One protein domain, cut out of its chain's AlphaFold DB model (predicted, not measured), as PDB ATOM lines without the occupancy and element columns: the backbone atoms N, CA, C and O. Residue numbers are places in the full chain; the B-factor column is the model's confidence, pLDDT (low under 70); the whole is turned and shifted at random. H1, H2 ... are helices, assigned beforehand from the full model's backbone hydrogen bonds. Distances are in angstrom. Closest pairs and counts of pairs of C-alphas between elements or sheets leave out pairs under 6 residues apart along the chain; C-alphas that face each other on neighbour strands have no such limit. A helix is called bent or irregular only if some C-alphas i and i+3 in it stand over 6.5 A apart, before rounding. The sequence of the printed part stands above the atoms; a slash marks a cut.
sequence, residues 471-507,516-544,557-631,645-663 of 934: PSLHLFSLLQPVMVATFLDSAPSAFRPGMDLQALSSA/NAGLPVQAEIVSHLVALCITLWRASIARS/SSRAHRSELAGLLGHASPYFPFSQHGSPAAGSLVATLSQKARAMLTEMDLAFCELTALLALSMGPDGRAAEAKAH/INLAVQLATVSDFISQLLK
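What this domain is: This is residues 471 to 507, 516 to 544, 557 to 631 and 645 to 663 of the 934 residues of the protein "Pre-rRNA-processing protein" of Anthracocystis flocculosa PF-1 (UniProt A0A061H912). Four helical pieces, H1b, H3, H4 and H6a, form an up-and-down bundle, each running against the one before it, and H7 crosses the outside of H6a. At one end of the bundle H1 and H6 bend, so that the arms H1a and H6b turn off; past the other end lie the small helices H2 and H5 and a loop, residues 582 to 588. The printed part has 160 residues with seven named helices, H1 to H7 in chain order, and no named strand: all helix. It is compact, with a radius of gyration of the C-alphas of 16.5 A and spans of 48 by 32 by 28 A.

How they stand to each other: Start with H1, residues 471 to 494, assigned as one helix by its hydrogen bonds but bent, C-alphas 478 and 481 being 7.3 A apart; its arms are H1a, residues 471 to 478, and H1b, residues 481 to 494. H1b touches H3, residues 521 to 541, through 522 to 529 of H3 alone, opposite ways at a steep tilt of 40 degrees; the closest C-alphas, Ser 490 and Gln 522, are 4.9 A apart. H6, residues 595 to 631, is the hub and is bent too, with C-alphas 618 and 621 9.4 A apart; its arms H6a, 595 to 618, and H6b, 621 to 631, are about perpendicular at 81 degrees. H3 touches H6a the same way at 39 degrees, a steep tilt, closest at C-alphas Ser 527 and Met 604, 5.7 A. H4, residues 559 to 575, touches H6a with 562 to 569 alone, closest at C-alphas Arg 562 and Leu 615, 6.4 A. H7, residues 647 to 663, touches H6a opposite ways at a steep tilt of 44 degrees, closest at C-alphas Cys 609 and Val 654, 5.7 A. Every O i to N i+4 pair is within hydrogen-bond range in H1a, H6a, H6b and H7, against 8 of 10 in H1b, 16 of 17 in H3, 11 of 13 in H4 and 1 of 2 in H2, residues 501 to 506; H5, residues 589 to 592, is too short for one.

Where its parts are: Find C-alpha 471 at (57.008, -16.280, -2.223), where H1a begins; H1b then covers 19.8 A. H3 runs 30.8 A, H4 25.4 A and H6a 34.2 A from C-alpha 595 at (46.120, -28.493, -33.547). H7 runs 23.9 A to C-alpha 663 at (29.000, -15.838, -29.032).

The domain as a whole: The two C-alphas farthest apart, Ala 507 and Asp 622, are 51.2 A apart. The printed part has three cuts: C-alphas 507 and 516 are 13.8 A apart across the first, C-alphas 544 and 557 are 10.8 A apart across the second, and C-alphas 631 and 645 are 10.1 A apart across the third. The link from H4 to H5 is long. Low confidence, under 70, marks 496 to 507, 516 to 517, 542 to 544, 581 to 592 and 620 to 631.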
ATOM      1  N   PRO A 471      55.714 -16.007  -1.591       82.94
ATOM      2  CA  PRO A 471      57.008 -16.280  -2.223       82.94
ATOM      3  C   PRO A 471      56.920 -16.396  -3.755       82.94
ATOM      4  O   PRO A 471      57.916 -16.180  -4.443       82.94
ATOM      5  N   SER A 472      55.738 -16.687  -4.321       86.25
ATOM      6  CA  SER A 472      55.550 -16.701  -5.779       86.25
ATOM      7  C   SER A 472      55.593 -15.302  -6.402       86.25
ATOM      8  O   SER A 472      56.144 -15.146  -7.489       86.25
ATOM      9  N   LEU A 473      55.083 -14.276  -5.712       86.75
ATOM     10  CA  LEU A 473      55.141 -12.883  -6.178       86.75
ATOM     11  C   LEU A 473      56.553 -12.302  -6.045       86.75
ATOM     12  O   LEU A 473      57.021 -11.571  -6.920       86.75
ATOM     13  N   HIS A 474      57.280 -12.699  -5.002       87.06
ATOM     14  CA  HIS A 474      58.697 -12.369  -4.889       87.06
ATOM     15  C   HIS A 474      59.526 -13.004  -6.010       87.06
ATOM     16  O   HIS A 474      60.356 -12.324  -6.614       87.06
ATOM     17  N   LEU A 475      59.275 -14.276  -6.341       89.69
ATOM     18  CA  LEU A 475      59.906 -14.925  -7.489       89.69
ATOM     19  C   LEU A 475      59.540 -14.226  -8.808       89.69
ATOM     20  O   LEU A 475      60.422 -14.006  -9.634       89.69
ATOM     21  N   PHE A 476      58.282 -13.814  -8.988       90.38
ATOM     22  CA  PHE A 476      57.873 -13.003 -10.139       90.38
ATOM     23  C   PHE A 476      58.709 -11.718 -10.249       90.38
ATOM     24  O   PHE A 476      59.268 -11.460 -11.311       90.38
ATOM     25  N   SER A 477      58.909 -10.992  -9.146       88.69
ATOM     26  CA  SER A 477      59.748  -9.780  -9.136       88.69
ATOM     27  C   SER A 477      61.202 -10.058  -9.521       88.69
ATOM     28  O   SER A 477      61.830  -9.281 -10.238       88.69
ATOM     29  N   LEU A 478      61.764 -11.179  -9.052       87.88
ATOM     30  CA  LEU A 478      63.129 -11.588  -9.400       87.88
ATOM     31  C   LEU A 478      63.255 -11.940 -10.890       87.88
ATOM     32  O   LEU A 478      64.270 -11.626 -11.513       87.88
ATOM     33  N   LEU A 479      62.230 -12.575 -11.460       89.25
ATOM     34  CA  LEU A 479      62.189 -12.983 -12.864       89.25
ATOM     35  C   LEU A 479      61.814 -11.835 -13.811       89.25
ATOM     36  O   LEU A 479      62.151 -11.898 -14.991       89.25
ATOM     37  N   GLN A 480      61.163 -10.779 -13.330       89.06
ATOM     38  CA  GLN A 480      60.582  -9.734 -14.170       89.06
ATOM     39  C   GLN A 480      61.551  -9.127 -15.209       89.06
ATOM     40  O   GLN A 480      61.179  -9.063 -16.385       89.06
ATOM     41  N   PRO A 481      62.795  -8.722 -14.868       88.00
ATOM     42  CA  PRO A 481      63.716  -8.153 -15.857       88.00
ATOM     43  C   PRO A 481      64.059  -9.146 -16.973       88.00
ATOM     44  O   PRO A 481      64.136  -8.783 -18.145       88.00
ATOM     45  N   VAL A 482      64.220 -10.417 -16.598       86.38
ATOM     46  CA  VAL A 482      64.478 -11.530 -17.512       86.38
ATOM     47  C   VAL A 482      63.277 -11.775 -18.425       86.38
ATOM     48  O   VAL A 482      63.448 -11.949 -19.633       86.38
ATOM     49  N   MET A 483      62.066 -11.771 -17.868       89.12
ATOM     50  CA  MET A 483      60.838 -12.025 -18.617       89.12
ATOM     51  C   MET A 483      60.567 -10.923 -19.637       89.12
ATOM     52  O   MET A 483      60.324 -11.231 -20.801       89.12
ATOM     53  N   VAL A 484      60.691  -9.651 -19.241       89.12
ATOM     54  CA  VAL A 484      60.511  -8.508 -20.150       89.12
ATOM     55  C   VAL A 484      61.569  -8.516 -21.253       89.12
ATOM     56  O   VAL A 484      61.218  -8.391 -22.421       89.12
ATOM     57  N   ALA A 485      62.850  -8.723 -20.923       88.75
ATOM     58  CA  ALA A 485      63.911  -8.779 -21.930       88.75
ATOM     59  C   ALA A 485      63.690  -9.921 -22.937       88.75
ATOM     60  O   ALA A 485      63.783  -9.709 -24.144       88.75
ATOM     61  N   THR A 486      63.333 -11.116 -22.453       89.44
ATOM     62  CA  THR A 486      63.062 -12.278 -23.315       89.44
ATOM     63  C   THR A 486      61.817 -12.061 -24.179       89.44
ATOM     64  O   THR A 486      61.800 -12.462 -25.345       89.44
ATOM     65  N   PHE A 487      60.790 -11.403 -23.635       90.69
ATOM     66  CA  PHE A 487      59.580 -11.050 -24.371       90.69
ATOM     67  C   PHE A 487      59.881 -10.049 -25.494       90.69
ATOM     68  O   PHE A 487      59.492 -10.289 -26.631       90.69
ATOM     69  N   LEU A 488      60.616  -8.970 -25.207       89.88
ATOM     70  CA  LEU A 488      60.965  -7.945 -26.198       89.88
ATOM     71  C   LEU A 488      61.880  -8.474 -27.314       89.88
ATOM     72  O   LEU A 488      61.780  -8.007 -28.444       89.88
ATOM     73  N   ASP A 489      62.733  -9.457 -27.018       88.44
ATOM     74  CA  ASP A 489      63.570 -10.157 -28.003       88.44
ATOM     75  C   ASP A 489      62.730 -11.094 -28.900       88.44
ATOM     76  O   ASP A 489      62.884 -11.139 -30.121       88.44
ATOM     77  N   SER A 490      61.772 -11.818 -28.308       88.31
ATOM     78  CA  SER A 490      61.043 -12.893 -28.999       88.31
ATOM     79  C   SER A 490      59.767 -12.417 -29.709       88.31
ATOM     80  O   SER A 490      59.522 -12.806 -30.855       88.31
ATOM     81  N   ALA A 491      58.958 -11.560 -29.078       86.44
ATOM     82  CA  ALA A 491      57.618 -11.188 -29.546       86.44
ATOM     83  C   ALA A 491      57.594 -10.470 -30.914       86.44
ATOM     84  O   ALA A 491      56.801 -10.877 -31.769       86.44
ATOM     85  N   PRO A 492      58.479  -9.494 -31.214       85.06
ATOM     86  CA  PRO A 492      58.467  -8.816 -32.511       85.06
ATOM     87  C   PRO A 492      58.805  -9.734 -33.682       85.06
ATOM     88  O   PRO A 492      58.397  -9.454 -34.802       85.06
ATOM     89  N   SER A 493      59.574 -10.802 -33.453       79.75
ATOM     90  CA  SER A 493      59.885 -11.806 -34.479       79.75
ATOM     91  C   SER A 493      58.795 -12.875 -34.612       79.75
ATOM     92  O   SER A 493      58.659 -13.475 -35.674       79.75
ATOM     93  N   ALA A 494      58.006 -13.079 -33.554       78.81
ATOM     94  CA  ALA A 494      56.942 -14.070 -33.471       78.81
ATOM     95  C   ALA A 494      55.611 -13.608 -34.096       78.81
ATOM     96  O   ALA A 494      54.903 -14.440 -34.657       78.81
ATOM     97  N   PHE A 495      55.280 -12.310 -34.033       78.38
ATOM     98  CA  PHE A 495      53.936 -11.791 -34.358       78.38
ATOM     99  C   PHE A 495      53.929 -10.621 -35.367       78.38
ATOM    100  O   PHE A 495      53.114  -9.703 -35.267       78.38
ATOM    101  N   ARG A 496      54.842 -10.607 -36.353       66.06
ATOM    102  CA  ARG A 496      54.907  -9.524 -37.359       66.06
ATOM    103  C   ARG A 496      53.616  -9.426 -38.198       66.06
ATOM    104  O   ARG A 496      53.146 -10.456 -38.687       66.06
ATOM    105  N   PRO A 497      53.079  -8.215 -38.448       55.38
ATOM    106  CA  PRO A 497      51.968  -8.023 -39.379       55.38
ATOM    107  C   PRO A 497      52.336  -8.517 -40.788       55.38
ATOM    108  O   PRO A 497      53.386  -8.153 -41.312       55.38
ATOM    109  N   GLY A 498      51.487  -9.355 -41.396       51.66
ATOM    110  CA  GLY A 498      51.694  -9.890 -42.754       51.66
ATOM    111  C   GLY A 498      52.637 -11.097 -42.862       51.66
ATOM    112  O   GLY A 498      52.979 -11.499 -43.971       51.66
ATOM    113  N   MET A 499      53.064 -11.682 -41.739       56.25
ATOM    114  CA  MET A 499      53.967 -12.835 -41.721       56.25
ATOM    115  C   MET A 499      53.229 -14.154 -41.978       56.25
ATOM    116  O   MET A 499      52.249 -14.469 -41.304       56.25
ATOM    117  N   ASP A 500      53.734 -14.952 -42.920       52.75
ATOM    118  CA  ASP A 500      53.265 -16.317 -43.148       52.75
ATOM    119  C   ASP A 500      53.926 -17.271 -42.135       52.75
ATOM    120  O   ASP A 500      55.093 -17.648 -42.266       52.75
ATOM    121  N   LEU A 501      53.182 -17.636 -41.082       55.06
ATOM    122  CA  LEU A 501      53.622 -18.557 -40.021       55.06
ATOM    123  C   LEU A 501      54.074 -19.926 -40.573       55.06
ATOM    124  O   LEU A 501      54.830 -20.635 -39.905       55.06
ATOM    125  N   GLN A 502      53.668 -20.291 -41.797       49.28
ATOM    126  CA  GLN A 502      54.108 -21.519 -42.453       49.28
ATOM    127  C   GLN A 502      55.576 -21.464 -42.906       49.28
ATOM    128  O   GLN A 502      56.294 -22.454 -42.724       49.28
ATOM    129  N   ALA A 503      56.041 -20.324 -43.432       47.06
ATOM    130  CA  ALA A 503      57.348 -20.183 -44.086       47.06
ATOM    131  C   ALA A 503      58.553 -20.335 -43.132       47.06
ATOM    132  O   ALA A 503      59.635 -20.748 -43.543       47.06
ATOM    133  N   LEU A 504      58.373 -20.050 -41.839       47.88
ATOM    134  CA  LEU A 504      59.404 -20.238 -40.805       47.88
ATOM    135  C   LEU A 504      59.420 -21.661 -40.230       47.88
ATOM    136  O   LEU A 504      60.473 -22.152 -39.825       47.88
ATOM    137  N   SER A 505      58.272 -22.346 -40.217       48.03
ATOM    138  CA  SER A 505      58.194 -23.737 -39.752       48.03
ATOM    139  C   SER A 505      58.861 -24.709 -40.736       48.03
ATOM    140  O   SER A 505      59.496 -25.681 -40.316       48.03
ATOM    141  N   SER A 506      58.773 -24.409 -42.039       44.34
ATOM    142  CA  SER A 506      59.356 -25.190 -43.133       44.34
ATOM    143  C   SER A 506      60.863 -24.969 -43.294       44.34
ATOM    144  O   SER A 506      61.558 -25.874 -43.742       44.34
ATOM    145  N   ALA A 507      61.411 -23.838 -42.837       44.84
ATOM    146  CA  ALA A 507      62.862 -23.623 -42.789       44.84
ATOM    147  C   ALA A 507      63.577 -24.541 -41.772       44.84
ATOM    148  O   ALA A 507      64.792 -24.720 -41.839       44.84
ATOM    149  N   ASN A 516      50.240 -29.421 -40.780       58.75
ATOM    150  CA  ASN A 516      50.819 -29.507 -39.419       58.75
ATOM    151  C   ASN A 516      52.139 -28.753 -39.178       58.75
ATOM    152  O   ASN A 516      53.011 -29.227 -38.443       58.75
ATOM    153  N   ALA A 517      52.257 -27.537 -39.711       63.62
ATOM    154  CA  ALA A 517      53.287 -26.597 -39.276       63.62
ATOM    155  C   ALA A 517      53.206 -26.360 -37.750       63.62
ATOM    156  O   ALA A 517      52.125 -26.134 -37.193       63.62
ATOM    157  N   GLY A 518      54.350 -26.465 -37.064       70.62
ATOM    158  CA  GLY A 518      54.492 -26.095 -35.652       70.62
ATOM    159  C   GLY A 518      54.658 -24.584 -35.480       70.62
ATOM    160  O   GLY A 518      54.941 -23.876 -36.443       70.62
ATOM    161  N   LEU A 519      54.504 -24.100 -34.249       77.81
ATOM    162  CA  LEU A 519      54.728 -22.695 -33.918       77.81
ATOM    163  C   LEU A 519      56.248 -22.389 -33.947       77.81
ATOM    164  O   LEU A 519      57.036 -23.258 -33.561       77.81
ATOM    165  N   PRO A 520      56.705 -21.208 -34.412       82.94
ATOM    166  CA  PRO A 520      58.123 -20.859 -34.352       82.94
ATOM    167  C   PRO A 520      58.623 -20.818 -32.901       82.94
ATOM    168  O   PRO A 520      57.880 -20.464 -31.984       82.94
ATOM    169  N   VAL A 521      59.907 -21.137 -32.694       86.25
ATOM    170  CA  VAL A 521      60.535 -21.233 -31.359       86.25
ATOM    171  C   VAL A 521      60.320 -19.959 -30.537       86.25
ATOM    172  O   VAL A 521      60.068 -20.031 -29.340       86.25
ATOM    173  N   GLN A 522      60.366 -18.788 -31.173       86.88
ATOM    174  CA  GLN A 522      60.172 -17.491 -30.523       86.88
ATOM    175  C   GLN A 522      58.750 -17.316 -29.979       86.88
ATOM    176  O   GLN A 522      58.572 -16.795 -28.882       86.88
ATOM    177  N   ALA A 523      57.737 -17.801 -30.693       86.81
ATOM    178  CA  ALA A 523      56.359 -17.766 -30.220       86.81
ATOM    179  C   ALA A 523      56.104 -18.836 -29.136       86.81
ATOM    180  O   ALA A 523      55.372 -18.568 -28.184       86.81
ATOM    181  N   GLU A 524      56.770 -20.000 -29.198       89.00
ATOM    182  CA  GLU A 524      56.755 -20.971 -28.088       89.00
ATOM    183  C   GLU A 524      57.384 -20.388 -26.809       89.00
ATOM    184  O   GLU A 524      56.862 -20.599 -25.712       89.00
ATOM    185  N   ILE A 525      58.466 -19.607 -26.934       91.06
ATOM    186  CA  ILE A 525      59.074 -18.887 -25.804       91.06
ATOM    187  C   ILE A 525      58.057 -17.929 -25.176       91.06
ATOM    188  O   ILE A 525      57.871 -17.966 -23.959       91.06
ATOM    189  N   VAL A 526      57.370 -17.110 -25.981       91.56
ATOM    190  CA  VAL A 526      56.357 -16.169 -25.472       91.56
ATOM    191  C   VAL A 526      55.214 -16.910 -24.774       91.56
ATOM    192  O   VAL A 526      54.865 -16.549 -23.653       91.56
ATOM    193  N   SER A 527      54.702 -17.996 -25.359       91.56
ATOM    194  CA  SER A 527      53.656 -18.824 -24.741       91.56
ATOM    195  C   SER A 527      54.069 -19.334 -23.352       91.56
ATOM    196  O   SER A 527      53.332 -19.175 -22.377       91.56
ATOM    197  N   HIS A 528      55.288 -19.867 -23.214       91.88
ATOM    198  CA  HIS A 528      55.791 -20.331 -21.921       91.88
ATOM    199  C   HIS A 528      56.062 -19.196 -20.920       91.88
ATOM    200  O   HIS A 528      55.867 -19.417 -19.724       91.88
ATOM    201  N   LEU A 529      56.464 -18.002 -21.372       92.50
ATOM    202  CA  LEU A 529      56.613 -16.820 -20.511       92.50
ATOM    203  C   LEU A 529      55.270 -16.377 -19.927       92.50
ATOM    204  O   LEU A 529      55.165 -16.210 -18.713       92.50
ATOM    205  N   VAL A 530      54.242 -16.220 -20.767       91.38
ATOM    206  CA  VAL A 530      52.908 -15.798 -20.308       91.38
ATOM    207  C   VAL A 530      52.310 -16.863 -19.379       91.38
ATOM    208  O   VAL A 530      51.796 -16.533 -18.310       91.38
ATOM    209  N   ALA A 531      52.465 -18.150 -19.709       90.62
ATOM    210  CA  ALA A 531      52.038 -19.239 -18.833       90.62
ATOM    211  C   ALA A 531      52.771 -19.227 -17.477       90.62
ATOM    212  O   ALA A 531      52.153 -19.474 -16.444       90.62
ATOM    213  N   LEU A 532      54.073 -18.913 -17.453       91.56
ATOM    214  CA  LEU A 532      54.852 -18.767 -16.219       91.56
ATOM    215  C   LEU A 532      54.369 -17.583 -15.364       91.56
ATOM    216  O   LEU A 532      54.291 -17.706 -14.143       91.56
ATOM    217  N   CYS A 533      54.009 -16.449 -15.979       91.50
ATOM    218  CA  CYS A 533      53.393 -15.334 -15.250       91.50
ATOM    219  C   CYS A 533      52.126 -15.793 -14.528       91.50
ATOM    220  O   CYS A 533      51.960 -15.541 -13.335       91.50
ATOM    221  N   ILE A 534      51.250 -16.501 -15.235       89.38
ATOM    222  CA  ILE A 534      49.974 -16.949 -14.674       89.38
ATOM    223  C   ILE A 534      50.169 -17.955 -13.565       89.38
ATOM    224  O   ILE A 534      49.511 -17.833 -12.539       89.38
ATOM    225  N   THR A 535      51.068 -18.929 -13.719       88.44
ATOM    226  CA  THR A 535      51.299 -19.911 -12.653       88.44
ATOM    227  C   THR A 535      51.777 -19.235 -11.368       88.44
ATOM    228  O   THR A 535      51.297 -19.588 -10.292       88.44
ATOM    229  N   LEU A 536      52.645 -18.222 -11.457       88.88
ATOM    230  CA  LEU A 536      53.129 -17.463 -10.297       88.88
ATOM    231  C   LEU A 536      52.027 -16.626  -9.631       88.88
ATOM    232  O   LEU A 536      51.919 -16.624  -8.398       88.88
ATOM    233  N   TRP A 537      51.201 -15.951 -10.433       87.00
ATOM    234  CA  TRP A 537      50.099 -15.126  -9.939       87.00
ATOM    235  C   TRP A 537      48.948 -15.974  -9.381       87.00
ATOM    236  O   TRP A 537      48.514 -15.728  -8.257       87.00
ATOM    237  N   ARG A 538      48.530 -17.053 -10.056       83.56
ATOM    238  CA  ARG A 538      47.551 -18.021  -9.523       83.56
ATOM    239  C   ARG A 538      48.023 -18.653  -8.214       83.56
ATOM    240  O   ARG A 538      47.253 -18.770  -7.266       83.56
ATOM    241  N   ALA A 539      49.308 -19.001  -8.119       79.50
ATOM    242  CA  ALA A 539      49.881 -19.578  -6.906       79.50
ATOM    243  C   ALA A 539      49.899 -18.611  -5.707       79.50
ATOM    244  O   ALA A 539      50.071 -19.075  -4.578       79.50
ATOM    245  N   SER A 540      49.735 -17.299  -5.937       78.50
ATOM    246  CA  SER A 540      49.556 -16.308  -4.867       78.50
ATOM    247  C   SER A 540      48.136 -16.309  -4.297       78.50
ATOM    248  O   SER A 540      47.964 -16.106  -3.101       78.50
ATOM    249  N   ILE A 541      47.139 -16.625  -5.129       71.00
ATOM    250  CA  ILE A 541      45.718 -16.678  -4.762       71.00
ATOM    251  C   ILE A 541      45.426 -17.932  -3.931       71.00
ATOM    252  O   ILE A 541      44.714 -17.877  -2.937       71.00
ATOM    253  N   ALA A 542      46.023 -19.065  -4.309       60.84
ATOM    254  CA  ALA A 542      45.794 -20.356  -3.659       60.84
ATOM    255  C   ALA A 542      46.392 -20.484  -2.238       60.84
ATOM    256  O   ALA A 542      46.131 -21.475  -1.566       60.84
ATOM    257  N   ARG A 543      47.227 -19.533  -1.788       57.50
ATOM    258  CA  ARG A 543      48.024 -19.628  -0.545       57.50
ATOM    259  C   ARG A 543      47.819 -18.459   0.429       57.50
ATOM    260  O   ARG A 543      48.722 -18.164   1.209       57.50
ATOM    261  N   SER A 544      46.671 -17.781   0.391       47.09
ATOM    262  CA  SER A 544      46.405 -16.673   1.321       47.09
ATOM    263  C   SER A 544      46.432 -17.163   2.782       47.09
ATOM    264  O   SER A 544      45.694 -18.095   3.107       47.09
ATOM    265  N   SER A 557      49.207  -8.350  -2.631       73.25
ATOM    266  CA  SER A 557      50.212  -7.905  -3.605       73.25
ATOM    267  C   SER A 557      50.669  -6.463  -3.359       73.25
ATOM    268  O   SER A 557      49.882  -5.522  -3.252       73.25
ATOM    269  N   SER A 558      51.989  -6.255  -3.301       76.38
ATOM    270  CA  SER A 558      52.567  -4.900  -3.249       76.38
ATOM    271  C   SER A 558      52.317  -4.106  -4.544       76.38
ATOM    272  O   SER A 558      52.175  -4.670  -5.629       76.38
ATOM    273  N   ARG A 559      52.313  -2.768  -4.451       76.50
ATOM    274  CA  ARG A 559      52.242  -1.842  -5.602       76.50
ATOM    275  C   ARG A 559      53.349  -2.103  -6.635       76.50
ATOM    276  O   ARG A 559      53.114  -1.925  -7.827       76.50
ATOM    277  N   ALA A 560      54.526  -2.558  -6.195       79.19
ATOM    278  CA  ALA A 560      55.635  -2.908  -7.086       79.19
ATOM    279  C   ALA A 560      55.267  -4.056  -8.044       79.19
ATOM    280  O   ALA A 560      55.360  -3.879  -9.256       79.19
ATOM    281  N   HIS A 561      54.738  -5.168  -7.518       83.31
ATOM    282  CA  HIS A 561      54.295  -6.318  -8.322       83.31
ATOM    283  C   HIS A 561      53.253  -5.919  -9.372       83.31
ATOM    284  O   HIS A 561      53.313  -6.358 -10.519       83.31
ATOM    285  N   ARG A 562      52.315  -5.049  -8.982       83.75
ATOM    286  CA  ARG A 562      51.248  -4.547  -9.857       83.75
ATOM    287  C   ARG A 562      51.819  -3.710 -11.004       83.75
ATOM    288  O   ARG A 562      51.488  -3.954 -12.158       83.75
ATOM    289  N   SER A 563      52.755  -2.803 -10.711       84.50
ATOM    290  CA  SER A 563      53.447  -1.997 -11.730       84.50
ATOM    291  C   SER A 563      54.325  -2.832 -12.674       84.50
ATOM    292  O   SER A 563      54.456  -2.522 -13.862       84.50
ATOM    293  N   GLU A 564      54.935  -3.903 -12.168       86.31
ATOM    294  CA  GLU A 564      55.717  -4.842 -12.973       86.31
ATOM    295  C   GLU A 564      54.832  -5.631 -13.943       86.31
ATOM    296  O   GLU A 564      55.097  -5.616 -15.148       86.31
ATOM    297  N   LEU A 565      53.738  -6.229 -13.457       89.81
ATOM    298  CA  LEU A 565      52.772  -6.920 -14.313       89.81
ATOM    299  C   LEU A 565      52.150  -5.970 -15.345       89.81
ATOM    300  O   LEU A 565      52.107  -6.305 -16.526       89.81
ATOM    301  N   ALA A 566      51.748  -4.765 -14.930       88.25
ATOM    302  CA  ALA A 566      51.215  -3.735 -15.817       88.25
ATOM    303  C   ALA A 566      52.189  -3.374 -16.950       88.25
ATOM    304  O   ALA A 566      51.785  -3.242 -18.103       88.25
ATOM    305  N   GLY A 567      53.487  -3.263 -16.644       87.75
ATOM    306  CA  GLY A 567      54.518  -3.018 -17.652       87.75
ATOM    307  C   GLY A 567      54.664  -4.171 -18.648       87.75
ATOM    308  O   GLY A 567      54.751  -3.929 -19.849       87.75
ATOM    309  N   LEU A 568      54.653  -5.422 -18.174       89.56
ATOM    310  CA  LEU A 568      54.735  -6.597 -19.048       89.56
ATOM    311  C   LEU A 568      53.502  -6.712 -19.958       89.56
ATOM    312  O   LEU A 568      53.650  -6.904 -21.163       89.56
ATOM    313  N   LEU A 569      52.299  -6.533 -19.405       89.75
ATOM    314  CA  LEU A 569      51.057  -6.530 -20.181       89.75
ATOM    315  C   LEU A 569      51.007  -5.359 -21.169       89.75
ATOM    316  O   LEU A 569      50.542  -5.537 -22.289       89.75
ATOM    317  N   GLY A 570      51.552  -4.193 -20.811       88.06
ATOM    318  CA  GLY A 570      51.697  -3.060 -21.726       88.06
ATOM    319  C   GLY A 570      52.564  -3.379 -22.950       88.06
ATOM    320  O   GLY A 570      52.263  -2.918 -24.046       88.06
ATOM    321  N   HIS A 571      53.603  -4.205 -22.794       89.12
ATOM    322  CA  HIS A 571      54.410  -4.693 -23.919       89.12
ATOM    323  C   HIS A 571      53.714  -5.789 -24.737       89.12
ATOM    324  O   HIS A 571      53.979  -5.904 -25.932       89.12
ATOM    325  N   ALA A 572      52.844  -6.586 -24.114       88.81
ATOM    326  CA  ALA A 572      52.106  -7.659 -24.774       88.81
ATOM    327  C   ALA A 572      50.832  -7.186 -25.494       88.81
ATOM    328  O   ALA A 572      50.449  -7.778 -26.499       88.81
ATOM    329  N   SER A 573      50.222  -6.099 -25.021       89.31
ATOM    330  CA  SER A 573      48.972  -5.527 -25.532       89.31
ATOM    331  C   SER A 573      48.931  -5.307 -27.058       89.31
ATOM    332  O   SER A 573      47.930  -5.687 -27.660       89.31
ATOM    333  N   PRO A 574      49.990  -4.806 -27.735       87.62
ATOM    334  CA  PRO A 574      49.974  -4.622 -29.192       87.62
ATOM    335  C   PRO A 574      49.859  -5.915 -30.013       87.62
ATOM    336  O   PRO A 574      49.611  -5.843 -31.214       87.62
ATOM    337  N   TYR A 575      50.101  -7.072 -29.393       85.56
ATOM    338  CA  TYR A 575      50.062  -8.388 -30.034       85.56
ATOM    339  C   TYR A 575      48.791  -9.181 -29.697       85.56
ATOM    340  O   TYR A 575      48.637 -10.312 -30.150       85.56
ATOM    341  N   PHE A 576      47.906  -8.633 -28.861       86.88
ATOM    342  CA  PHE A 576      46.660  -9.282 -28.465       86.88
ATOM    343  C   PHE A 576      45.504  -8.857 -29.396       86.88
ATOM    344  O   PHE A 576      45.344  -7.656 -29.626       86.88
ATOM    345  N   PRO A 577      44.651  -9.788 -29.880       86.75
ATOM    346  CA  PRO A 577      44.727 -11.243 -29.708       86.75
ATOM    347  C   PRO A 577      45.814 -11.896 -30.575       86.75
ATOM    348  O   PRO A 577      45.866 -11.718 -31.794       86.75
ATOM    349  N   PHE A 578      46.636 -12.739 -29.959       83.56
ATOM    350  CA  PHE A 578      47.750 -13.431 -30.597       83.56
ATOM    351  C   PHE A 578      47.289 -14.416 -31.676       83.56
ATOM    352  O   PHE A 578      47.985 -14.615 -32.672       83.56
ATOM    353  N   SER A 579      46.110 -15.026 -31.509       77.50
ATOM    354  CA  SER A 579      45.519 -15.930 -32.507       77.50
ATOM    355  C   SER A 579      45.065 -15.240 -33.799       77.50
ATOM    356  O   SER A 579      44.878 -15.924 -34.806       77.50
ATOM    357  N   GLN A 580      44.908 -13.911 -33.803       74.00
ATOM    358  CA  GLN A 580      44.434 -13.146 -34.963       74.00
ATOM    359  C   GLN A 580      45.569 -12.646 -35.875       74.00
ATOM    360  O   GLN A 580      45.304 -12.090 -36.941       74.00
ATOM    361  N   HIS A 581      46.836 -12.876 -35.516       63.03
ATOM    362  CA  HIS A 581      47.984 -12.515 -36.347       63.03
ATOM    363  C   HIS A 581      48.140 -13.478 -37.548       63.03
ATOM    364  O   HIS A 581      48.890 -14.451 -37.503       63.03
ATOM    365  N   GLY A 582      47.422 -13.187 -38.640       53.72
ATOM    366  CA  GLY A 582      47.506 -13.845 -39.952       53.72
ATOM    367  C   GLY A 582      46.809 -12.999 -41.029       53.72
ATOM    368  O   GLY A 582      45.850 -12.295 -40.732       53.72
ATOM    369  N   SER A 583      47.316 -12.992 -42.268       41.12
ATOM    370  CA  SER A 583      46.809 -12.100 -43.329       41.12
ATOM    371  C   SER A 583      45.314 -12.329 -43.632       41.12
ATOM    372  O   SER A 583      44.934 -13.470 -43.893       41.12
ATOM    373  N   PRO A 584      44.476 -11.274 -43.689       44.91
ATOM    374  CA  PRO A 584      43.050 -11.380 -44.021       44.91
ATOM    375  C   PRO A 584      42.776 -11.706 -45.501       44.91
ATOM    376  O   PRO A 584      41.651 -12.049 -45.851       44.91
ATOM    377  N   ALA A 585      43.783 -11.611 -46.379       45.56
ATOM    378  CA  ALA A 585      43.635 -11.837 -47.821       45.56
ATOM    379  C   ALA A 585      43.762 -13.315 -48.246       45.56
ATOM    380  O   ALA A 585      43.459 -13.654 -49.387       45.56
ATOM    381  N   ALA A 586      44.194 -14.201 -47.344       39.62
ATOM    382  CA  ALA A 586      44.282 -15.636 -47.585       39.62
ATOM    383  C   ALA A 586      43.412 -16.352 -46.550       39.62
ATOM    384  O   ALA A 586      43.616 -16.184 -45.350       39.62
ATOM    385  N   GLY A 587      42.426 -17.132 -47.003       43.22
ATOM    386  CA  GLY A 587      41.551 -17.908 -46.127       43.22
ATOM    387  C   GLY A 587      42.336 -18.621 -45.016       43.22
ATOM    388  O   GLY A 587      43.249 -19.387 -45.298       43.22
ATOM    389  N   SER A 588      41.989 -18.297 -43.764       48.59
ATOM    390  CA  SER A 588      42.486 -18.836 -42.488       48.59
ATOM    391  C   SER A 588      43.804 -19.630 -42.550       48.59
ATOM    392  O   SER A 588      43.816 -20.859 -42.478       48.59
ATOM    393  N   LEU A 589      44.944 -18.931 -42.577       48.78
ATOM    394  CA  LEU A 589      46.281 -19.520 -42.364       48.78
ATOM    395  C   LEU A 589      46.383 -20.300 -41.034       48.78
ATOM    396  O   LEU A 589      47.147 -21.261 -40.933       48.78
ATOM    397  N   VAL A 590      45.546 -19.965 -40.045       53.09
ATOM    398  CA  VAL A 590      45.370 -20.713 -38.788       53.09
ATOM    399  C   VAL A 590      44.931 -22.164 -39.043       53.09
ATOM    400  O   VAL A 590      45.351 -23.060 -38.313       53.09
ATOM    401  N   ALA A 591      44.166 -22.440 -40.107       55.94
ATOM    402  CA  ALA A 591      43.741 -23.796 -40.469       55.94
ATOM    403  C   ALA A 591      44.911 -24.715 -40.866       55.94
ATOM    404  O   ALA A 591      44.808 -25.933 -40.732       55.94
ATOM    405  N   THR A 592      46.034 -24.144 -41.311       58.66
ATOM    406  CA  THR A 592      47.215 -24.910 -41.739       58.66
ATOM    407  C   THR A 592      48.163 -25.288 -40.592       58.66
ATOM    408  O   THR A 592      49.026 -26.163 -40.741       58.66
ATOM    409  N   LEU A 593      47.994 -24.647 -39.428       70.31
ATOM    410  CA  LEU A 593      48.763 -24.924 -38.222       70.31
ATOM    411  C   LEU A 593      48.302 -26.226 -37.562       70.31
ATOM    412  O   LEU A 593      47.110 -26.557 -37.518       70.31
ATOM    413  N   SER A 594      49.261 -26.936 -36.960       79.31
ATOM    414  CA  SER A 594      48.965 -28.094 -36.114       79.31
ATOM    415  C   SER A 594      47.955 -27.724 -35.021       79.31
ATOM    416  O   SER A 594      48.011 -26.630 -34.454       79.31
ATOM    417  N   GLN A 595      47.068 -28.658 -34.658       78.69
ATOM    418  CA  GLN A 595      46.120 -28.493 -33.547       78.69
ATOM    419  C   GLN A 595      46.814 -28.030 -32.255       78.69
ATOM    420  O   GLN A 595      46.290 -27.177 -31.546       78.69
ATOM    421  N   LYS A 596      48.032 -28.524 -31.991       80.75
ATOM    422  CA  LYS A 596      48.839 -28.109 -30.838       80.75
ATOM    423  C   LYS A 596      49.254 -26.635 -30.907       80.75
ATOM    424  O   LYS A 596      49.221 -25.952 -29.894       80.75
ATOM    425  N   ALA A 597      49.651 -26.146 -32.081       80.75
ATOM    426  CA  ALA A 597      50.058 -24.752 -32.260       80.75
ATOM    427  C   ALA A 597      48.870 -23.800 -32.070       80.75
ATOM    428  O   ALA A 597      49.001 -22.793 -31.378       80.75
ATOM    429  N   ARG A 598      47.696 -24.169 -32.598       78.50
ATOM    430  CA  ARG A 598      46.446 -23.438 -32.362       78.50
ATOM    431  C   ARG A 598      46.080 -23.392 -30.879       78.50
ATOM    432  O   ARG A 598      45.814 -22.311 -30.372       78.50
ATOM    433  N   ALA A 599      46.155 -24.530 -30.185       82.19
ATOM    434  CA  ALA A 599      45.887 -24.606 -28.749       82.19
ATOM    435  C   ALA A 599      46.832 -23.716 -27.916       82.19
ATOM    436  O   ALA A 599      46.392 -23.079 -26.968       82.19
ATOM    437  N   MET A 600      48.116 -23.618 -28.286       82.81
ATOM    438  CA  MET A 600      49.069 -22.734 -27.595       82.81
ATOM    439  C   MET A 600      48.763 -21.244 -27.806       82.81
ATOM    440  O   MET A 600      48.948 -20.455 -26.881       82.81
ATOM    441  N   LEU A 601      48.296 -20.849 -28.997       85.75
ATOM    442  CA  LEU A 601      47.872 -19.469 -29.265       85.75
ATOM    443  C   LEU A 601      46.613 -19.117 -28.469       85.75
ATOM    444  O   LEU A 601      46.582 -18.080 -27.814       85.75
ATOM    445  N   THR A 602      45.617 -20.010 -28.453       85.75
ATOM    446  CA  THR A 602      44.402 -19.806 -27.652       85.75
ATOM    447  C   THR A 602      44.707 -19.781 -26.158       85.75
ATOM    448  O   THR A 602      44.168 -18.945 -25.443       85.75
ATOM    449  N   GLU A 603      45.603 -20.649 -25.672       85.75
ATOM    450  CA  GLU A 603      46.049 -20.635 -24.272       85.75
ATOM    451  C   GLU A 603      46.704 -19.296 -23.925       85.75
ATOM    452  O   GLU A 603      46.437 -18.748 -22.864       85.75
ATOM    453  N   MET A 604      47.508 -18.733 -24.831       88.25
ATOM    454  CA  MET A 604      48.174 -17.446 -24.634       88.25
ATOM    455  C   MET A 604      47.202 -16.251 -24.647       88.25
ATOM    456  O   MET A 604      47.372 -15.327 -23.851       88.25
ATOM    457  N   ASP A 605      46.164 -16.287 -25.487       89.19
ATOM    458  CA  ASP A 605      45.082 -15.292 -25.478       89.19
ATOM    459  C   ASP A 605      44.303 -15.321 -24.159       89.19
ATOM    460  O   ASP A 605      44.143 -14.292 -23.500       89.19
ATOM    461  N   LEU A 606      43.861 -16.511 -23.738       89.75
ATOM    462  CA  LEU A 606      43.147 -16.703 -22.471       89.75
ATOM    463  C   LEU A 606      44.007 -16.294 -21.277       89.75
ATOM    464  O   LEU A 606      43.526 -15.668 -20.333       89.75
ATOM    465  N   ALA A 607      45.296 -16.600 -21.361       90.56
ATOM    466  CA  ALA A 607      46.286 -16.235 -20.382       90.56
ATOM    467  C   ALA A 607      46.436 -14.707 -20.238       90.56
ATOM    468  O   ALA A 607      46.400 -14.167 -19.129       90.56
ATOM    469  N   PHE A 608      46.548 -13.985 -21.353       91.75
ATOM    470  CA  PHE A 608      46.584 -12.524 -21.340       91.75
ATOM    471  C   PHE A 608      45.312 -11.924 -20.722       91.75
ATOM    472  O   PHE A 608      45.394 -11.012 -19.891       91.75
ATOM    473  N   CYS A 609      44.145 -12.473 -21.070       90.69
ATOM    474  CA  CYS A 609      42.869 -12.049 -20.500       90.69
ATOM    475  C   CYS A 609      42.843 -12.231 -18.973       90.69
ATOM    476  O   CYS A 609      42.455 -11.318 -18.241       90.69
ATOM    477  N   GLU A 610      43.305 -13.382 -18.479       89.69
ATOM    478  CA  GLU A 610      43.339 -13.674 -17.047       89.69
ATOM    479  C   GLU A 610      44.297 -12.757 -16.287       89.69
ATOM    480  O   GLU A 610      43.921 -12.197 -15.262       89.69
ATOM    481  N   LEU A 611      45.519 -12.554 -16.790       90.38
ATOM    482  CA  LEU A 611      46.488 -11.648 -16.164       90.38
ATOM    483  C   LEU A 611      45.959 -10.215 -16.079       90.38
ATOM    484  O   LEU A 611      46.187  -9.536 -15.079       90.38
ATOM    485  N   THR A 612      45.232  -9.768 -17.105       88.88
ATOM    486  CA  THR A 612      44.602  -8.441 -17.126       88.88
ATOM    487  C   THR A 612      43.513  -8.335 -16.055       88.88
ATOM    488  O   THR A 612      43.486  -7.364 -15.296       88.88
ATOM    489  N   ALA A 613      42.666  -9.360 -15.921       86.31
ATOM    490  CA  ALA A 613      41.639  -9.413 -14.880       86.31
ATOM    491  C   ALA A 613      42.245  -9.506 -13.461       86.31
ATOM    492  O   ALA A 613      41.786  -8.828 -12.539       86.31
ATOM    493  N   LEU A 614      43.323 -10.280 -13.287       84.75
ATOM    494  CA  LEU A 614      44.070 -10.392 -12.029       84.75
ATOM    495  C   LEU A 614      44.718  -9.069 -11.619       84.75
ATOM    496  O   LEU A 614      44.621  -8.672 -10.456       84.75
ATOM    497  N   LEU A 615      45.336  -8.362 -12.569       85.25
ATOM    498  CA  LEU A 615      45.887  -7.031 -12.329       85.25
ATOM    499  C   LEU A 615      44.783  -6.085 -11.850       85.25
ATOM    500  O   LEU A 615      44.940  -5.442 -10.811       85.25
ATOM    501  N   ALA A 616      43.646  -6.058 -12.548       80.62
ATOM    502  CA  ALA A 616      42.518  -5.217 -12.176       80.62
ATOM    503  C   ALA A 616      42.026  -5.506 -10.755       80.62
ATOM    504  O   ALA A 616      41.826  -4.575  -9.974       80.62
ATOM    505  N   LEU A 617      41.842  -6.771 -10.378       76.44
ATOM    506  CA  LEU A 617      41.404  -7.144  -9.029       76.44
ATOM    507  C   LEU A 617      42.441  -6.818  -7.950       76.44
ATOM    508  O   LEU A 617      42.073  -6.374  -6.867       76.44
ATOM    509  N   SER A 618      43.732  -6.943  -8.257       75.62
ATOM    510  CA  SER A 618      44.809  -6.603  -7.321       75.62
ATOM    511  C   SER A 618      44.935  -5.096  -7.035       75.62
ATOM    512  O   SER A 618      45.491  -4.701  -6.010       75.62
ATOM    513  N   MET A 619      44.442  -4.224  -7.922       71.31
ATOM    514  CA  MET A 619      44.523  -2.764  -7.760       71.31
ATOM    515  C   MET A 619      43.491  -2.199  -6.770       71.31
ATOM    516  O   MET A 619      43.751  -1.150  -6.179       71.31
ATOM    517  N   GLY A 620      42.375  -2.900  -6.534       65.44
ATOM    518  CA  GLY A 620      41.229  -2.377  -5.778       65.44
ATOM    519  C   GLY A 620      40.534  -1.186  -6.476       65.44
ATOM    520  O   GLY A 620      41.052  -0.667  -7.468       65.44
ATOM    521  N   PRO A 621      39.363  -0.735  -5.992       59.97
ATOM    522  CA  PRO A 621      38.602   0.360  -6.611       59.97
ATOM    523  C   PRO A 621      39.357   1.701  -6.584       59.97
ATOM    524  O   PRO A 621      39.498   2.355  -7.620       59.97
ATOM    525  N   ASP A 622      39.948   2.060  -5.440       56.00
ATOM    526  CA  ASP A 622      40.684   3.322  -5.270       56.00
ATOM    527  C   ASP A 622      41.961   3.380  -6.122       56.00
ATOM    528  O   ASP A 622      42.327   4.428  -6.658       56.00
ATOM    529  N   GLY A 623      42.635   2.236  -6.295       61.97
ATOM    530  CA  GLY A 623      43.833   2.128  -7.126       61.97
ATOM    531  C   GLY A 623      43.538   2.292  -8.617       61.97
ATOM    532  O   GLY A 623      44.307   2.952  -9.317       61.97
ATOM    533  N   ARG A 624      42.408   1.757  -9.097       63.28
ATOM    534  CA  ARG A 624      41.955   1.925 -10.491       63.28
ATOM    535  C   ARG A 624      41.591   3.378 -10.792       63.28
ATOM    536  O   ARG A 624      42.014   3.915 -11.814       63.28
ATOM    537  N   ALA A 625      40.870   4.033  -9.880       59.38
ATOM    538  CA  ALA A 625      40.519   5.446 -10.011       59.38
ATOM    539  C   ALA A 625      41.763   6.354  -9.990       59.38
ATOM    540  O   ALA A 625      41.843   7.320 -10.750       59.38
ATOM    541  N   ALA A 626      42.762   6.033  -9.161       60.47
ATOM    542  CA  ALA A 626      44.033   6.754  -9.123       60.47
ATOM    543  C   ALA A 626      44.841   6.605 -10.427       60.47
ATOM    544  O   ALA A 626      45.397   7.592 -10.911       60.47
ATOM    545  N   GLU A 627      44.885   5.411 -11.032       61.91
ATOM    546  CA  GLU A 627      45.546   5.207 -12.332       61.91
ATOM    547  C   GLU A 627      44.825   5.914 -13.486       61.91
ATOM    548  O   GLU A 627      45.489   6.532 -14.326       61.91
ATOM    549  N   ALA A 628      43.490   5.882 -13.501       59.38
ATOM    550  CA  ALA A 628      42.679   6.604 -14.480       59.38
ATOM    551  C   ALA A 628      42.910   8.124 -14.385       59.38
ATOM    552  O   ALA A 628      43.162   8.786 -15.395       59.38
ATOM    553  N   LYS A 629      42.944   8.675 -13.162       57.03
ATOM    554  CA  LYS A 629      43.265  10.093 -12.917       57.03
ATOM    555  C   LYS A 629      44.700  10.452 -13.308       57.03
ATOM    556  O   LYS A 629      44.923  11.529 -13.852       57.03
ATOM    557  N   ALA A 630      45.667   9.557 -13.094       59.62
ATOM    558  CA  ALA A 630      47.051   9.760 -13.527       59.62
ATOM    559  C   ALA A 630      47.216   9.779 -15.060       59.62
ATOM    560  O   ALA A 630      48.193  10.339 -15.551       59.62
ATOM    561  N   HIS A 631      46.285   9.179 -15.811       54.38
ATOM    562  CA  HIS A 631      46.246   9.256 -17.277       54.38
ATOM    563  C   HIS A 631      45.507  10.505 -17.785       54.38
ATOM    564  O   HIS A 631      45.890  11.043 -18.821       54.38
ATOM    565  N   ILE A 645      50.171   0.535 -19.636       74.62
ATOM    566  CA  ILE A 645      48.915  -0.110 -19.995       74.62
ATOM    567  C   ILE A 645      47.746   0.804 -19.614       74.62
ATOM    568  O   ILE A 645      47.626   1.211 -18.461       74.62
ATOM    569  N   ASN A 646      46.875   1.121 -20.574       82.62
ATOM    570  CA  ASN A 646      45.584   1.721 -20.252       82.62
ATOM    571  C   ASN A 646      44.635   0.592 -19.829       82.62
ATOM    572  O   ASN A 646      44.014  -0.060 -20.670       82.62
ATOM    573  N   LEU A 647      44.588   0.324 -18.522       82.12
ATOM    574  CA  LEU A 647      43.886  -0.827 -17.959       82.12
ATOM    575  C   LEU A 647      42.388  -0.837 -18.298       82.12
ATOM    576  O   LEU A 647      41.849  -1.899 -18.590       82.12
ATOM    577  N   ALA A 648      41.729   0.327 -18.317       78.75
ATOM    578  CA  ALA A 648      40.304   0.431 -18.640       78.75
ATOM    579  C   ALA A 648      40.016  -0.001 -20.087       78.75
ATOM    580  O   ALA A 648      39.143  -0.832 -20.326       78.75
ATOM    581  N   VAL A 649      40.811   0.497 -21.041       83.50
ATOM    582  CA  VAL A 649      40.694   0.113 -22.457       83.50
ATOM    583  C   VAL A 649      40.970  -1.379 -22.633       83.50
ATOM    584  O   VAL A 649      40.209  -2.064 -23.306       83.50
ATOM    585  N   GLN A 650      42.020  -1.906 -21.993       83.69
ATOM    586  CA  GLN A 650      42.362  -3.327 -22.106       83.69
ATOM    587  C   GLN A 650      41.301  -4.247 -21.496       83.69
ATOM    588  O   GLN A 650      41.014  -5.288 -22.076       83.69
ATOM    589  N   LEU A 651      40.681  -3.872 -20.371       85.06
ATOM    590  CA  LEU A 651      39.566  -4.631 -19.796       85.06
ATOM    591  C   LEU A 651      38.356  -4.666 -20.734       85.06
ATOM    592  O   LEU A 651      37.756  -5.728 -20.894       85.06
ATOM    593  N   ALA A 652      38.033  -3.548 -21.392       83.62
ATOM    594  CA  ALA A 652      36.972  -3.510 -22.395       83.62
ATOM    595  C   ALA A 652      37.298  -4.418 -23.597       83.62
ATOM    596  O   ALA A 652      36.461  -5.229 -23.989       83.62
ATOM    597  N   THR A 653      38.529  -4.361 -24.126       86.25
ATOM    598  CA  THR A 653      38.984  -5.234 -25.226       86.25
ATOM    599  C   THR A 653      38.949  -6.716 -24.842       86.25
ATOM    600  O   THR A 653      38.501  -7.548 -25.626       86.25
ATOM    601  N   VAL A 654      39.393  -7.062 -23.631       89.38
ATOM    602  CA  VAL A 654      39.377  -8.440 -23.113       89.38
ATOM    603  C   VAL A 654      37.944  -8.944 -22.923       89.38
ATOM    604  O   VAL A 654      37.644 -10.081 -23.292       89.38
ATOM    605  N   SER A 655      37.051  -8.113 -22.378       86.44
ATOM    606  CA  SER A 655      35.646  -8.487 -22.210       86.44
ATOM    607  C   SER A 655      34.954  -8.694 -23.555       86.44
ATOM    608  O   SER A 655      34.262  -9.694 -23.719       86.44
ATOM    609  N   ASP A 656      35.166  -7.801 -24.524       85.31
ATOM    610  CA  ASP A 656      34.617  -7.935 -25.877       85.31
ATOM    611  C   ASP A 656      35.141  -9.201 -26.572       85.31
ATOM    612  O   ASP A 656      34.353  -9.996 -27.083       85.31
ATOM    613  N   PHE A 657      36.449  -9.473 -26.484       87.94
ATOM    614  CA  PHE A 657      37.049 -10.698 -27.016       87.94
ATOM    615  C   PHE A 657      36.407 -11.968 -26.432       87.94
ATOM    616  O   PHE A 657      36.034 -12.871 -27.182       87.94
ATOM    617  N   ILE A 658      36.228 -12.044 -25.108       88.75
ATOM    618  CA  ILE A 658      35.605 -13.210 -24.460       88.75
ATOM    619  C   ILE A 658      34.124 -13.320 -24.819       88.75
ATOM    620  O   ILE A 658      33.641 -14.418 -25.103       88.75
ATOM    621  N   SER A 659      33.394 -12.204 -24.843       87.38
ATOM    622  CA  SER A 659      31.998 -12.190 -25.274       87.38
ATOM    623  C   SER A 659      31.854 -12.661 -26.723       87.38
ATOM    624  O   SER A 659      30.941 -13.432 -27.010       87.38
ATOM    625  N   GLN A 660      32.755 -12.270 -27.627       83.88
ATOM    626  CA  GLN A 660      32.786 -12.756 -29.009       83.88
ATOM    627  C   GLN A 660      33.130 -14.246 -29.087       83.88
ATOM    628  O   GLN A 660      32.461 -14.978 -29.814       83.88
ATOM    629  N   LEU A 661      34.102 -14.712 -28.296       84.81
ATOM    630  CA  LEU A 661      34.485 -16.124 -28.220       84.81
ATOM    631  C   LEU A 661      33.321 -17.012 -27.743       84.81
ATOM    632  O   LEU A 661      33.092 -18.089 -28.289       84.81
ATOM    633  N   LEU A 662      32.543 -16.546 -26.761       84.88
ATOM    634  CA  LEU A 662      31.342 -17.231 -26.273       84.88
ATOM    635  C   LEU A 662      30.159 -17.132 -27.255       84.88
ATOM    636  O   LEU A 662      29.314 -18.028 -27.297       84.88
ATOM    637  N   LYS A 663      30.079 -16.059 -28.054       81.75
ATOM    638  CA  LYS A 663      29.000 -15.838 -29.032       81.75
ATOM    639  C   LYS A 663      29.254 -16.493 -30.394       81.75
ATOM    640  O   LYS A 663      28.274 -16.720 -31.108       81.75
TER     641      LYS A 663